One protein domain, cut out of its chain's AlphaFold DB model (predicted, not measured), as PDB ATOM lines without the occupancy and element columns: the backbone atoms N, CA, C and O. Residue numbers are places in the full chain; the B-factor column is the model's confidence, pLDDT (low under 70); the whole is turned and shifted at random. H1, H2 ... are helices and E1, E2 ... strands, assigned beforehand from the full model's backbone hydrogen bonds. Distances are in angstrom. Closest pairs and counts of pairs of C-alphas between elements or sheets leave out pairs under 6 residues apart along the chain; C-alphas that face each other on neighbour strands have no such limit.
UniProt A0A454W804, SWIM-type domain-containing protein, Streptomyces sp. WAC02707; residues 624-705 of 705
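AT A GLANCE: This is residues 624 to 705 of the 705 residues of the protein "SWIM-type domain-containing protein" of Streptomyces sp. WAC02707 (UniProt A0A454W804). One twisted sheet of five strands, E1 to E5, makes a wall, with two short helices, H1 before the strands in the printed part and H2 after them, over one and the same face of it; no named helix covers the other face. H1 packs over the E2 and E3 part of the sheet and H2 over E4, and the two helices touch at a steep tilt. The printed part has 82 residues, with two named helices and five named strands in the order H1 E1 E2 E3 E4 E5 H2; the sheet's order is E1 E2 E3 E4 E5, antiparallel throughout. The class is mixed, helices and strands, with under half of the residues in named elements. The whole is compact and rounded, with a radius of gyration of the C-alphas of 11.6 A and spans of 31 by 25 by 22 A.

HOW THE PARTS SIT: The sheet has edge strands E1, residues 647 to 649, and E5, residues 683 to 689, and inner strands E2, residues 652 to 654, E3, residues 660 to 664, and E4, residues 670 to 674. It is a meander, each strand the antiparallel neighbour of the one before, and each successive pair is a hairpin. Within hydrogen-bond range are N 647 and O 654 at 2.8 A for E1 and E2, N 653 and O 662 at 2.8 A for E2 and E3, N 661 and O 673 at 2.9 A for E3 and E4, and N 670 and O 689 at 2.8 A for E4 and E5. The sheet is only just strongly twisted, its C-alphas lying up to 4.1 A off the best plane. H1, residues 630 to 639, is on the sheet at a height of 9.5 A, over E2 and, only just, E3 with 3 of its C-alphas; it runs along the strands, at 10 degrees to E2 on the local plane. H2, residues 692 to 697, is on the same face at a height of 7.0 A, over E4 and slantwise to it at 43 degrees on the local plane. The closest C-alphas of H2 and E5 are those of Ala 695 and Asp 689, 5.0 A apart. H1 and H2 touch, closest at the C-alphas of Ala 634 and Pro 692, 6.1 A, and run the same way at a steep tilt of 48 degrees. Every O i to N i+4 pair is within hydrogen-bond range in H2, and 4 of 6 in H1.

IN THESE COORDINATES: E5 is 16.8 A long from first to last C-alpha, E3 13.7 A, E4 13.5 A, E1 6.8 A and E2 6.4 A. H1 measures 14.9 A, from C-alpha 630 at (51.798, 102.556, 69.417), and H2 8.9 A, ending at C-alpha 697 at (69.222, 97.010, 71.398).

THE WHOLE: The two C-alphas farthest apart, those of Pro 627 and Asp 703, are 33.9 A apart. The printed part has no cut, and no link is long. The mean pLDDT of the printed part is 86.4; residue 698 and residues 700 to 705, the last being the chain's last residue, are under 70.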
ATOM      1  N   TRP A 624      55.089 109.698  57.641       92.81
ATOM      2  CA  TRP A 624      53.636 109.692  57.822       92.81
ATOM      3  C   TRP A 624      53.266 109.988  59.277       92.81
ATOM      4  O   TRP A 624      54.058 109.726  60.180       92.81
ATOM      5  N   ASP A 625      52.078 110.533  59.517       92.25
ATOM      6  CA  ASP A 625      51.595 110.853  60.861       92.25
ATOM      7  C   ASP A 625      50.789 109.660  61.430       92.25
ATOM      8  O   ASP A 625      49.728 109.336  60.888       92.25
ATOM      9  N   PRO A 626      51.288 108.953  62.468       91.19
ATOM     10  CA  PRO A 626      50.636 107.754  62.987       91.19
ATOM     11  C   PRO A 626      49.398 108.084  63.840       91.19
ATOM     12  O   PRO A 626      49.385 109.098  64.538       91.19
ATOM     13  N   PRO A 627      48.366 107.217  63.851       87.56
ATOM     14  CA  PRO A 627      47.252 107.347  64.784       87.56
ATOM     15  C   PRO A 627      47.718 107.109  66.227       87.56
ATOM     16  O   PRO A 627      48.688 106.383  66.473       87.56
ATOM     17  N   ALA A 628      46.980 107.684  67.180       82.50
ATOM     18  CA  ALA A 628      47.283 107.557  68.600       82.50
ATOM     19  C   ALA A 628      47.353 106.080  69.047       82.50
ATOM     20  O   ALA A 628      46.516 105.259  68.666       82.50
ATOM     21  N   GLY A 629      48.350 105.733  69.866       87.00
ATOM     22  CA  GLY A 629      48.537 104.382  70.404       87.00
ATOM     23  C   GLY A 629      49.992 103.910  70.437       87.00
ATOM     24  O   GLY A 629      50.692 104.099  71.433       87.00
ATOM     25  N   ARG A 630      50.453 103.183  69.403       86.31
ATOM     26  CA  ARG A 630      51.798 102.556  69.417       86.31
ATOM     27  C   ARG A 630      52.923 103.598  69.427       86.31
ATOM     28  O   ARG A 630      53.911 103.381  70.120       86.31
ATOM     29  N   PHE A 631      52.758 104.714  68.718       91.94
ATOM     30  CA  PHE A 631      53.752 105.788  68.691       91.94
ATOM     31  C   PHE A 631      53.864 106.504  70.047       91.94
ATOM     32  O   PHE A 631      54.962 106.639  70.582       91.94
ATOM     33  N   ASP A 632      52.736 106.879  70.660       89.25
ATOM     34  CA  ASP A 632      52.736 107.615  71.934       89.25
ATOM     35  C   ASP A 632      53.315 106.789  73.082       89.25
ATOM     36  O   ASP A 632      54.071 107.314  73.899       89.25
ATOM     37  N   ARG A 633      53.014 105.481  73.115       90.69
ATOM     38  CA  ARG A 633      53.541 104.546  74.122       90.69
ATOM     39  C   ARG A 633      55.049 104.314  74.013       90.69
ATOM     40  O   ARG A 633      55.654 103.921  75.005       90.69
ATOM     41  N   ALA A 634      55.673 104.587  72.867       92.19
ATOM     42  CA  ALA A 634      57.104 104.357  72.698       92.19
ATOM     43  C   ALA A 634      57.973 105.289  73.551       92.19
ATOM     44  O   ALA A 634      58.970 104.842  74.107       92.19
ATOM     45  N   ARG A 635      57.593 106.562  73.721       92.12
ATOM     46  CA  ARG A 635      58.388 107.502  74.537       92.12
ATOM     47  C   ARG A 635      58.401 107.130  76.034       92.12
ATOM     48  O   ARG A 635      59.488 107.126  76.601       92.12
ATOM     49  N   PRO A 636      57.271 106.755  76.669       92.69
ATOM     50  CA  PRO A 636      57.270 106.142  78.000       92.69
ATOM     51  C   PRO A 636      58.064 104.832  78.101       92.69
ATOM     52  O   PRO A 636      58.750 104.650  79.097       92.69
ATOM     53  N   LEU A 637      58.008 103.944  77.097       92.69
ATOM     54  CA  LEU A 637      58.777 102.686  77.104       92.69
ATOM     55  C   LEU A 637      60.291 102.932  77.072       92.69
ATOM     56  O   LEU A 637      61.015 102.335  77.859       92.69
ATOM     57  N   LEU A 638      60.755 103.856  76.226       91.50
ATOM     58  CA  LEU A 638      62.165 104.258  76.162       91.50
ATOM     59  C   LEU A 638      62.633 104.856  77.503       91.50
ATOM     60  O   LEU A 638      63.653 104.432  78.036       91.50
ATOM     61  N   LEU A 639      61.846 105.764  78.093       91.75
ATOM     62  CA  LEU A 639      62.141 106.354  79.408       91.75
ATOM     63  C   LEU A 639      62.126 105.323  80.553       91.75
ATOM     64  O   LEU A 639      62.862 105.483  81.517       91.75
ATOM     65  N   ALA A 640      61.301 104.277  80.458       91.62
ATOM     66  CA  ALA A 640      61.258 103.176  81.426       91.62
ATOM     67  C   ALA A 640      62.399 102.152  81.248       91.62
ATOM     68  O   ALA A 640      62.555 101.271  82.089       91.62
ATOM     69  N   ALA A 641      63.185 102.275  80.174       90.00
ATOM     70  CA  ALA A 641      64.419 101.534  79.918       90.00
ATOM     71  C   ALA A 641      65.672 102.412  80.137       90.00
ATOM     72  O   ALA A 641      66.711 102.163  79.530       90.00
ATOM     73  N   ASP A 642      65.547 103.470  80.952       89.69
ATOM     74  CA  ASP A 642      66.578 104.472  81.274       89.69
ATOM     75  C   ASP A 642      67.174 105.237  80.066       89.69
ATOM     76  O   ASP A 642      68.158 105.966  80.203       89.69
ATOM     77  N   LEU A 643      66.548 105.154  78.884       88.38
ATOM     78  CA  LEU A 643      66.968 105.892  77.689       88.38
ATOM     79  C   LEU A 643      66.452 107.346  77.714       88.38
ATOM     80  O   LEU A 643      65.341 107.615  78.187       88.38
ATOM     81  N   PRO A 644      67.206 108.315  77.162       88.81
ATOM     82  CA  PRO A 644      66.853 109.730  77.248       88.81
ATOM     83  C   PRO A 644      65.617 110.097  76.411       88.81
ATOM     84  O   PRO A 644      65.190 109.384  75.506       88.81
ATOM     85  N   ALA A 645      65.029 111.266  76.686       89.69
ATOM     86  CA  ALA A 645      63.767 111.696  76.080       89.69
ATOM     87  C   ALA A 645      63.868 111.988  74.563       89.69
ATOM     88  O   ALA A 645      64.067 113.131  74.145       89.69
ATOM     89  N   PHE A 646      63.656 110.962  73.732       92.69
ATOM     90  CA  PHE A 646      63.583 111.076  72.271       92.69
ATOM     91  C   PHE A 646      62.570 112.146  71.813       92.69
ATOM     92  O   PHE A 646      61.444 112.249  72.327       92.69
ATOM     93  N   ARG A 647      62.975 112.929  70.805       92.12
ATOM     94  CA  ARG A 647      62.197 114.013  70.189       92.12
ATOM     95  C   ARG A 647      61.287 113.453  69.082       92.12
ATOM     96  O   ARG A 647      61.820 112.878  68.132       92.12
ATOM     97  N   PRO A 648      59.952 113.605  69.172       94.00
ATOM     98  CA  PRO A 648      59.030 113.118  68.151       94.00
ATOM     99  C   PRO A 648      58.883 114.089  66.973       94.00
ATOM    100  O   PRO A 648      58.798 115.301  67.161       94.00
ATOM    101  N   TRP A 649      58.783 113.536  65.765       92.94
ATOM    102  CA  TRP A 649      58.347 114.224  64.549       92.94
ATOM    103  C   TRP A 649      57.731 113.198  63.591       92.94
ATOM    104  O   TRP A 649      58.428 112.281  63.151       92.94
ATOM    105  N   ARG A 650      56.437 113.332  63.266       93.38
ATOM    106  CA  ARG A 650      55.679 112.324  62.498       93.38
ATOM    107  C   ARG A 650      55.872 110.914  63.084       93.38
ATOM    108  O   ARG A 650      55.900 110.761  64.299       93.38
ATOM    109  N   ASN A 651      56.081 109.896  62.251       94.00
ATOM    110  CA  ASN A 651      56.448 108.531  62.635       94.00
ATOM    111  C   ASN A 651      57.894 108.359  63.151       94.00
ATOM    112  O   ASN A 651      58.344 107.219  63.274       94.00
ATOM    113  N   ARG A 652      58.653 109.431  63.420       94.69
ATOM    114  CA  ARG A 652      60.082 109.373  63.777       94.69
ATOM    115  C   ARG A 652      60.327 109.844  65.213       94.69
ATOM    116  O   ARG A 652      59.778 110.850  65.659       94.69
ATOM    117  N   LEU A 653      61.191 109.132  65.931       94.06
ATOM    118  CA  LEU A 653      61.702 109.480  67.259       94.06
ATOM    119  C   LEU A 653      63.219 109.649  67.145       94.06
ATOM    120  O   LEU A 653      63.915 108.686  66.844       94.06
ATOM    121  N   THR A 654      63.746 110.850  67.385       93.12
ATOM    122  CA  THR A 654      65.188 111.141  67.240       93.12
ATOM    123  C   THR A 654      65.855 111.347  68.599       93.12
ATOM    124  O   THR A 654      65.318 112.059  69.454       93.12
ATOM    125  N   HIS A 655      67.017 110.729  68.801       91.56
ATOM    126  CA  HIS A 655      67.819 110.842  70.019       91.56
ATOM    127  C   HIS A 655      68.245 112.306  70.265       91.56
ATOM    128  O   HIS A 655      68.540 113.005  69.293       91.56
ATOM    129  N   PRO A 656      68.332 112.814  71.515       88.38
ATOM    130  CA  PRO A 656      68.682 114.217  71.772       88.38
ATOM    131  C   PRO A 656      70.037 114.678  71.210       88.38
ATOM    132  O   PRO A 656      70.175 115.857  70.891       88.38
ATOM    133  N   VAL A 657      71.005 113.763  71.068       85.44
ATOM    134  CA  VAL A 657      72.332 114.012  70.459       85.44
ATOM    135  C   VAL A 657      72.292 113.943  68.919       85.44
ATOM    136  O   VAL A 657      73.219 114.395  68.254       85.44
ATOM    137  N   GLY A 658      71.214 113.412  68.333       84.06
ATOM    138  CA  GLY A 658      71.018 113.374  66.881       84.06
ATOM    139  C   GLY A 658      71.868 112.345  66.130       84.06
ATOM    140  O   GLY A 658      72.121 112.561  64.955       84.06
ATOM    141  N   HIS A 659      72.303 111.266  66.795       87.81
ATOM    142  CA  HIS A 659      73.077 110.168  66.189       87.81
ATOM    143  C   HIS A 659      72.252 108.889  65.926       87.81
ATOM    144  O   HIS A 659      72.683 108.013  65.185       87.81
ATOM    145  N   VAL A 660      71.067 108.764  66.539       92.12
ATOM    146  CA  VAL A 660      70.157 107.611  66.410       92.12
ATOM    147  C   VAL A 660      68.717 108.092  66.231       92.12
ATOM    148  O   VAL A 660      68.282 109.066  66.857       92.12
ATOM    149  N   GLN A 661      67.963 107.399  65.381       93.00
ATOM    150  CA  GLN A 661      66.556 107.666  65.099       93.00
ATOM    151  C   GLN A 661      65.782 106.355  64.939       93.00
ATOM    152  O   GLN A 661      66.127 105.508  64.121       93.00
ATOM    153  N   LEU A 662      64.692 106.210  65.686       94.12
ATOM    154  CA  LEU A 662      63.687 105.177  65.453       94.12
ATOM    155  C   LEU A 662      62.621 105.701  64.490       94.12
ATOM    156  O   LEU A 662      62.195 106.856  64.587       94.12
ATOM    157  N   ARG A 663      62.133 104.843  63.595       95.19
ATOM    158  CA  ARG A 663      61.014 105.140  62.692       95.19
ATOM    159  C   ARG A 663      59.957 104.041  62.753       95.19
ATOM    160  O   ARG A 663      60.295 102.862  62.703       95.19
ATOM    161  N   LEU A 664      58.686 104.425  62.837       94.88
ATOM    162  CA  LEU A 664      57.545 103.509  62.877       94.88
ATOM    163  C   LEU A 664      57.016 103.229  61.460       94.88
ATOM    164  O   LEU A 664      56.607 104.151  60.742       94.88
ATOM    165  N   GLY A 665      57.004 101.956  61.071       94.06
ATOM    166  CA  GLY A 665      56.398 101.471  59.831       94.06
ATOM    167  C   GLY A 665      54.882 101.326  59.910       94.06
ATOM    168  O   GLY A 665      54.296 101.258  60.993       94.06
ATOM    169  N   ARG A 666      54.232 101.256  58.742       92.56
ATOM    170  CA  ARG A 666      52.769 101.109  58.622       92.56
ATOM    171  C   ARG A 666      52.264  99.774  59.186       92.56
ATOM    172  O   ARG A 666      51.170  99.720  59.739       92.56
ATOM    173  N   THR A 667      53.092  98.730  59.138       90.31
ATOM    174  CA  THR A 667      52.892  97.421  59.791       90.31
ATOM    175  C   THR A 667      53.172  97.424  61.299       90.31
ATOM    176  O   THR A 667      52.983  96.415  61.976       90.31
ATOM    177  N   GLY A 668      53.584  98.564  61.865       90.62
ATOM    178  CA  GLY A 668      53.787  98.760  63.299       90.62
ATOM    179  C   GLY A 668      55.175  98.384  63.823       90.62
ATOM    180  O   GLY A 668      55.423  98.583  65.013       90.62
ATOM    181  N   LEU A 669      56.068  97.861  62.980       94.56
ATOM    182  CA  LEU A 669      57.469  97.614  63.329       94.56
ATOM    183  C   LEU A 669      58.251  98.928  63.487       94.56
ATOM    184  O   LEU A 669      57.996  99.913  62.789       94.56
ATOM    185  N   TRP A 670      59.220  98.923  64.396       94.62
ATOM    186  CA  TRP A 670      60.193  99.982  64.622       94.62
ATOM    187  C   TRP A 670      61.501  99.648  63.917       94.62
ATOM    188  O   TRP A 670      62.063  98.573  64.103       94.62
ATOM    189  N   TYR A 671      61.988 100.598  63.128       95.19
ATOM    190  CA  TYR A 671      63.206 100.501  62.337       95.19
ATOM    191  C   TYR A 671      64.221 101.485  62.910       95.19
ATOM    192  O   TYR A 671      63.913 102.673  63.045       95.19
ATOM    193  N   ALA A 672      65.414 101.007  63.253       94.81
ATOM    194  CA  ALA A 672      66.480 101.844  63.786       94.81
ATOM    195  C   ALA A 672      67.382 102.392  62.669       94.81
ATOM    196  O   ALA A 672      67.628 101.742  61.649       94.81
ATOM    197  N   TYR A 673      67.835 103.628  62.855       93.88
ATOM    198  CA  TYR A 673      68.692 104.370  61.939       93.88
ATOM    199  C   TYR A 673      69.805 105.058  62.729       93.88
ATOM    200  O   TYR A 673      69.548 105.605  63.803       93.88
ATOM    201  N   GLU A 674      71.012 105.083  62.171       93.00
ATOM    202  CA  GLU A 674      72.188 105.772  62.724       93.00
ATOM    203  C   GLU A 674      72.618 106.918  61.791       93.00
ATOM    204  O   GLU A 674      72.417 106.844  60.575       93.00
ATOM    205  N   SER A 675      73.224 107.970  62.341       90.56
ATOM    206  CA  SER A 675      73.870 109.058  61.594       90.56
ATOM    207  C   SER A 675      75.047 109.647  62.386       90.56
ATOM    208  O   SER A 675      75.141 109.501  63.606       90.56
ATOM    209  N   GLU A 676      75.958 110.349  61.705       85.12
ATOM    210  CA  GLU A 676      76.916 111.226  62.394       85.12
ATOM    211  C   GLU A 676      76.156 112.357  63.132       85.12
ATOM    212  O   GLU A 676      75.260 112.964  62.534       85.12
ATOM    213  N   PRO A 677      76.532 112.724  64.376       75.06
ATOM    214  CA  PRO A 677      75.908 113.833  65.097       75.06
ATOM    215  C   PRO A 677      75.897 115.134  64.278       75.06
ATOM    216  O   PRO A 677      76.942 115.662  63.899       75.06
ATOM    217  N   GLY A 678      74.703 115.670  64.011       70.12
ATOM    218  CA  GLY A 678      74.532 116.897  63.222       70.12
ATOM    219  C   GLY A 678      74.551 116.710  61.696       70.12
ATOM    220  O   GLY A 678      74.466 117.704  60.973       70.12
ATOM    221  N   ARG A 679      74.613 115.471  61.188       79.56
ATOM    222  CA  ARG A 679      74.258 115.136  59.800       79.56
ATOM    223  C   ARG A 679      72.823 114.624  59.724       79.56
ATOM    224  O   ARG A 679      72.352 113.947  60.630       79.56
ATOM    225  N   ASP A 680      72.175 114.866  58.587       79.31
ATOM    226  CA  ASP A 680      70.861 114.294  58.251       79.31
ATOM    227  C   ASP A 680      70.982 113.075  57.304       79.31
ATOM    228  O   ASP A 680      70.061 112.745  56.560       79.31
ATOM    229  N   ASP A 681      72.143 112.403  57.304       85.88
ATOM    230  CA  ASP A 681      72.381 111.172  56.537       85.88
ATOM    231  C   ASP A 681      72.084 109.932  57.392       85.88
ATOM    232  O   ASP A 681      72.962 109.372  58.048       85.88
ATOM    233  N   TRP A 682      70.810 109.546  57.418       91.50
ATOM    234  CA  TRP A 682      70.297 108.433  58.218       91.50
ATOM    235  C   TRP A 682      70.459 107.086  57.509       91.50
ATOM    236  O   TRP A 682      69.767 106.810  56.524       91.50
ATOM    237  N   TRP A 683      71.296 106.207  58.054       93.31
ATOM    238  CA  TRP A 683      71.528 104.858  57.537       93.31
ATOM    239  C   TRP A 683      70.698 103.798  58.292       93.31
ATOM    240  O   TRP A 683      70.725 103.793  59.521       93.31
ATOM    241  N   PRO A 684      69.979 102.892  57.593       93.25
ATOM    242  CA  PRO A 684      69.222 101.782  58.197       93.25
ATOM    243  C   PRO A 684      70.119 100.750  58.899       93.25
ATOM    244  O   PRO A 684      71.088 100.268  58.300       93.25
ATOM    245  N   ARG A 685      69.817 100.402  60.159       90.31
ATOM    246  CA  ARG A 685      70.690  99.591  61.034       90.31
ATOM    247  C   ARG A 685      69.898  98.690  61.996       90.31
ATOM    248  O   ARG A 685      68.753  98.975  62.332       90.31
ATOM    249  N   GLY A 686      70.508  97.590  62.443       87.00
ATOM    250  CA  GLY A 686      69.864  96.601  63.322       87.00
ATOM    251  C   GLY A 686      68.694  95.835  62.681       87.00
ATOM    252  O   GLY A 686      68.474  95.903  61.471       87.00
ATOM    253  N   THR A 687      67.950  95.098  63.508       90.00
ATOM    254  CA  THR A 687      66.764  94.306  63.124       90.00
ATOM    255  C   THR A 687      65.487  95.040  63.557       90.00
ATOM    256  O   THR A 687      65.472  95.570  64.669       90.00
ATOM    257  N   PRO A 688      64.415  95.090  62.742       93.38
ATOM    258  CA  PRO A 688      63.176  95.751  63.137       93.38
ATOM    259  C   PRO A 688      62.376  94.918  64.148       93.38
ATOM    260  O   PRO A 688      62.273  93.698  64.014       93.38
ATOM    261  N   ASP A 689      61.764  95.587  65.124       92.50
ATOM    262  CA  ASP A 689      61.061  94.959  66.254       92.50
ATOM    263  C   ASP A 689      59.666  95.585  66.468       92.50
ATOM    264  O   ASP A 689      59.368  96.683  65.998       92.50
ATOM    265  N   LEU A 690      58.768  94.892  67.166       92.00
ATOM    266  CA  LEU A 690      57.491  95.438  67.631       92.00
ATOM    267  C   LEU A 690      57.679  96.409  68.816       92.00
ATOM    268  O   LEU A 690      56.839  97.296  68.999       92.00
ATOM    269  N   ASP A 691      58.755  96.246  69.590       91.50
ATOM    270  CA  ASP A 691      59.166  97.103  70.706       91.50
ATOM    271  C   ASP A 691      60.234  98.132  70.262       91.50
ATOM    272  O   ASP A 691      61.264  97.743  69.704       91.50
ATOM    273  N   PRO A 692      60.051  99.447  70.511       91.50
ATOM    274  CA  PRO A 692      61.090 100.445  70.249       91.50
ATOM    275  C   PRO A 692      62.398 100.203  71.025       91.50
ATOM    276  O   PRO A 692      63.455 100.590  70.530       91.50
ATOM    277  N   VAL A 693      62.360  99.572  72.208       90.50
ATOM    278  CA  VAL A 693      63.578  99.241  72.973       90.50
ATOM    279  C   VAL A 693      64.310  98.068  72.312       90.50
ATOM    280  O   VAL A 693      65.511  98.168  72.056       90.50
ATOM    281  N   GLY A 694      63.587  97.008  71.927       88.31
ATOM    282  CA  GLY A 694      64.121  95.896  71.128       88.31
ATOM    283  C   GLY A 694      64.844  96.375  69.862       88.31
ATOM    284  O   GLY A 694      66.022  96.067  69.667       88.31
ATOM    285  N   ALA A 695      64.201  97.247  69.079       89.31
ATOM    286  CA  ALA A 695      64.780  97.820  67.859       89.31
ATOM    287  C   ALA A 695      66.081  98.621  68.094       89.31
ATOM    288  O   ALA A 695      66.957  98.620  67.228       89.31
ATOM    289  N   LEU A 696      66.244  99.280  69.251       86.56
ATOM    290  CA  LEU A 696      67.499  99.959  69.617       86.56
ATOM    291  C   LEU A 696      68.579  98.987  70.090       86.56
ATOM    292  O   LEU A 696      69.725  99.102  69.665       86.56
ATOM    293  N   THR A 697      68.237  98.010  70.935       81.00
ATOM    294  CA  THR A 697      69.222  97.010  71.398       81.00
ATOM    295  C   THR A 697      69.791  96.183  70.238       81.00
ATOM    296  O   THR A 697      70.965  95.813  70.258       81.00
ATOM    297  N   GLY A 698      69.006  96.002  69.170       68.81
ATOM    298  CA  GLY A 698      69.426  95.405  67.901       68.81
ATOM    299  C   GLY A 698      70.490  96.177  67.101       68.81
ATOM    300  O   GLY A 698      71.000  95.626  66.126       68.81
ATOM    301  N   LEU A 699      70.859  97.410  67.480       73.50
ATOM    302  CA  LEU A 699      72.009  98.130  66.901       73.50
ATOM    303  C   LEU A 699      73.361  97.548  67.359       73.50
ATOM    304  O   LEU A 699      74.355  97.646  66.638       73.50
ATOM    305  N   GLY A 700      73.378  96.890  68.523       56.31
ATOM    306  CA  GLY A 700      74.586  96.409  69.191       56.31
ATOM    307  C   GLY A 700      75.181  97.454  70.140       56.31
ATOM    308  O   GLY A 700      75.203  98.649  69.853       56.31
ATOM    309  N   THR A 701      75.669  96.999  71.294       46.50
ATOM    310  CA  THR A 701      76.230  97.861  72.344       46.50
ATOM    311  C   THR A 701      77.520  98.541  71.886       46.50
ATOM    312  O   THR A 701      78.593  97.939  71.924       46.50
ATOM    313  N   SER A 702      77.403  99.806  71.491       37.19
ATOM    314  CA  SER A 702      78.508 100.765  71.417       37.19
ATOM    315  C   SER A 702      78.375 101.719  72.606       37.19
ATOM    316  O   SER A 702      77.267 102.178  72.880       37.19
ATOM    317  N   ASP A 703      79.461 101.999  73.328       38.66
ATOM    318  CA  ASP A 703      79.419 102.852  74.525       38.66
ATOM    319  C   ASP A 703      78.930 104.278  74.191       38.66
ATOM    320  O   ASP A 703      79.626 105.021  73.496       38.66
ATOM    321  N   GLY A 704      77.759 104.678  74.713       49.06
ATOM    322  CA  GLY A 704      77.263 106.065  74.635       49.06
ATOM    323  C   GLY A 704      75.816 106.292  74.162       49.06
ATOM    324  O   GLY A 704      75.589 107.258  73.429       49.06
ATOM    325  N   LEU A 705      74.857 105.447  74.572       44.75
ATOM    326  CA  LEU A 705      73.414 105.763  74.512       44.75
ATOM    327  C   LEU A 705      73.014 106.782  75.597       44.75
ATOM    328  O   LEU A 705      73.568 106.686  76.714       44.75
TER     329      LEU A 705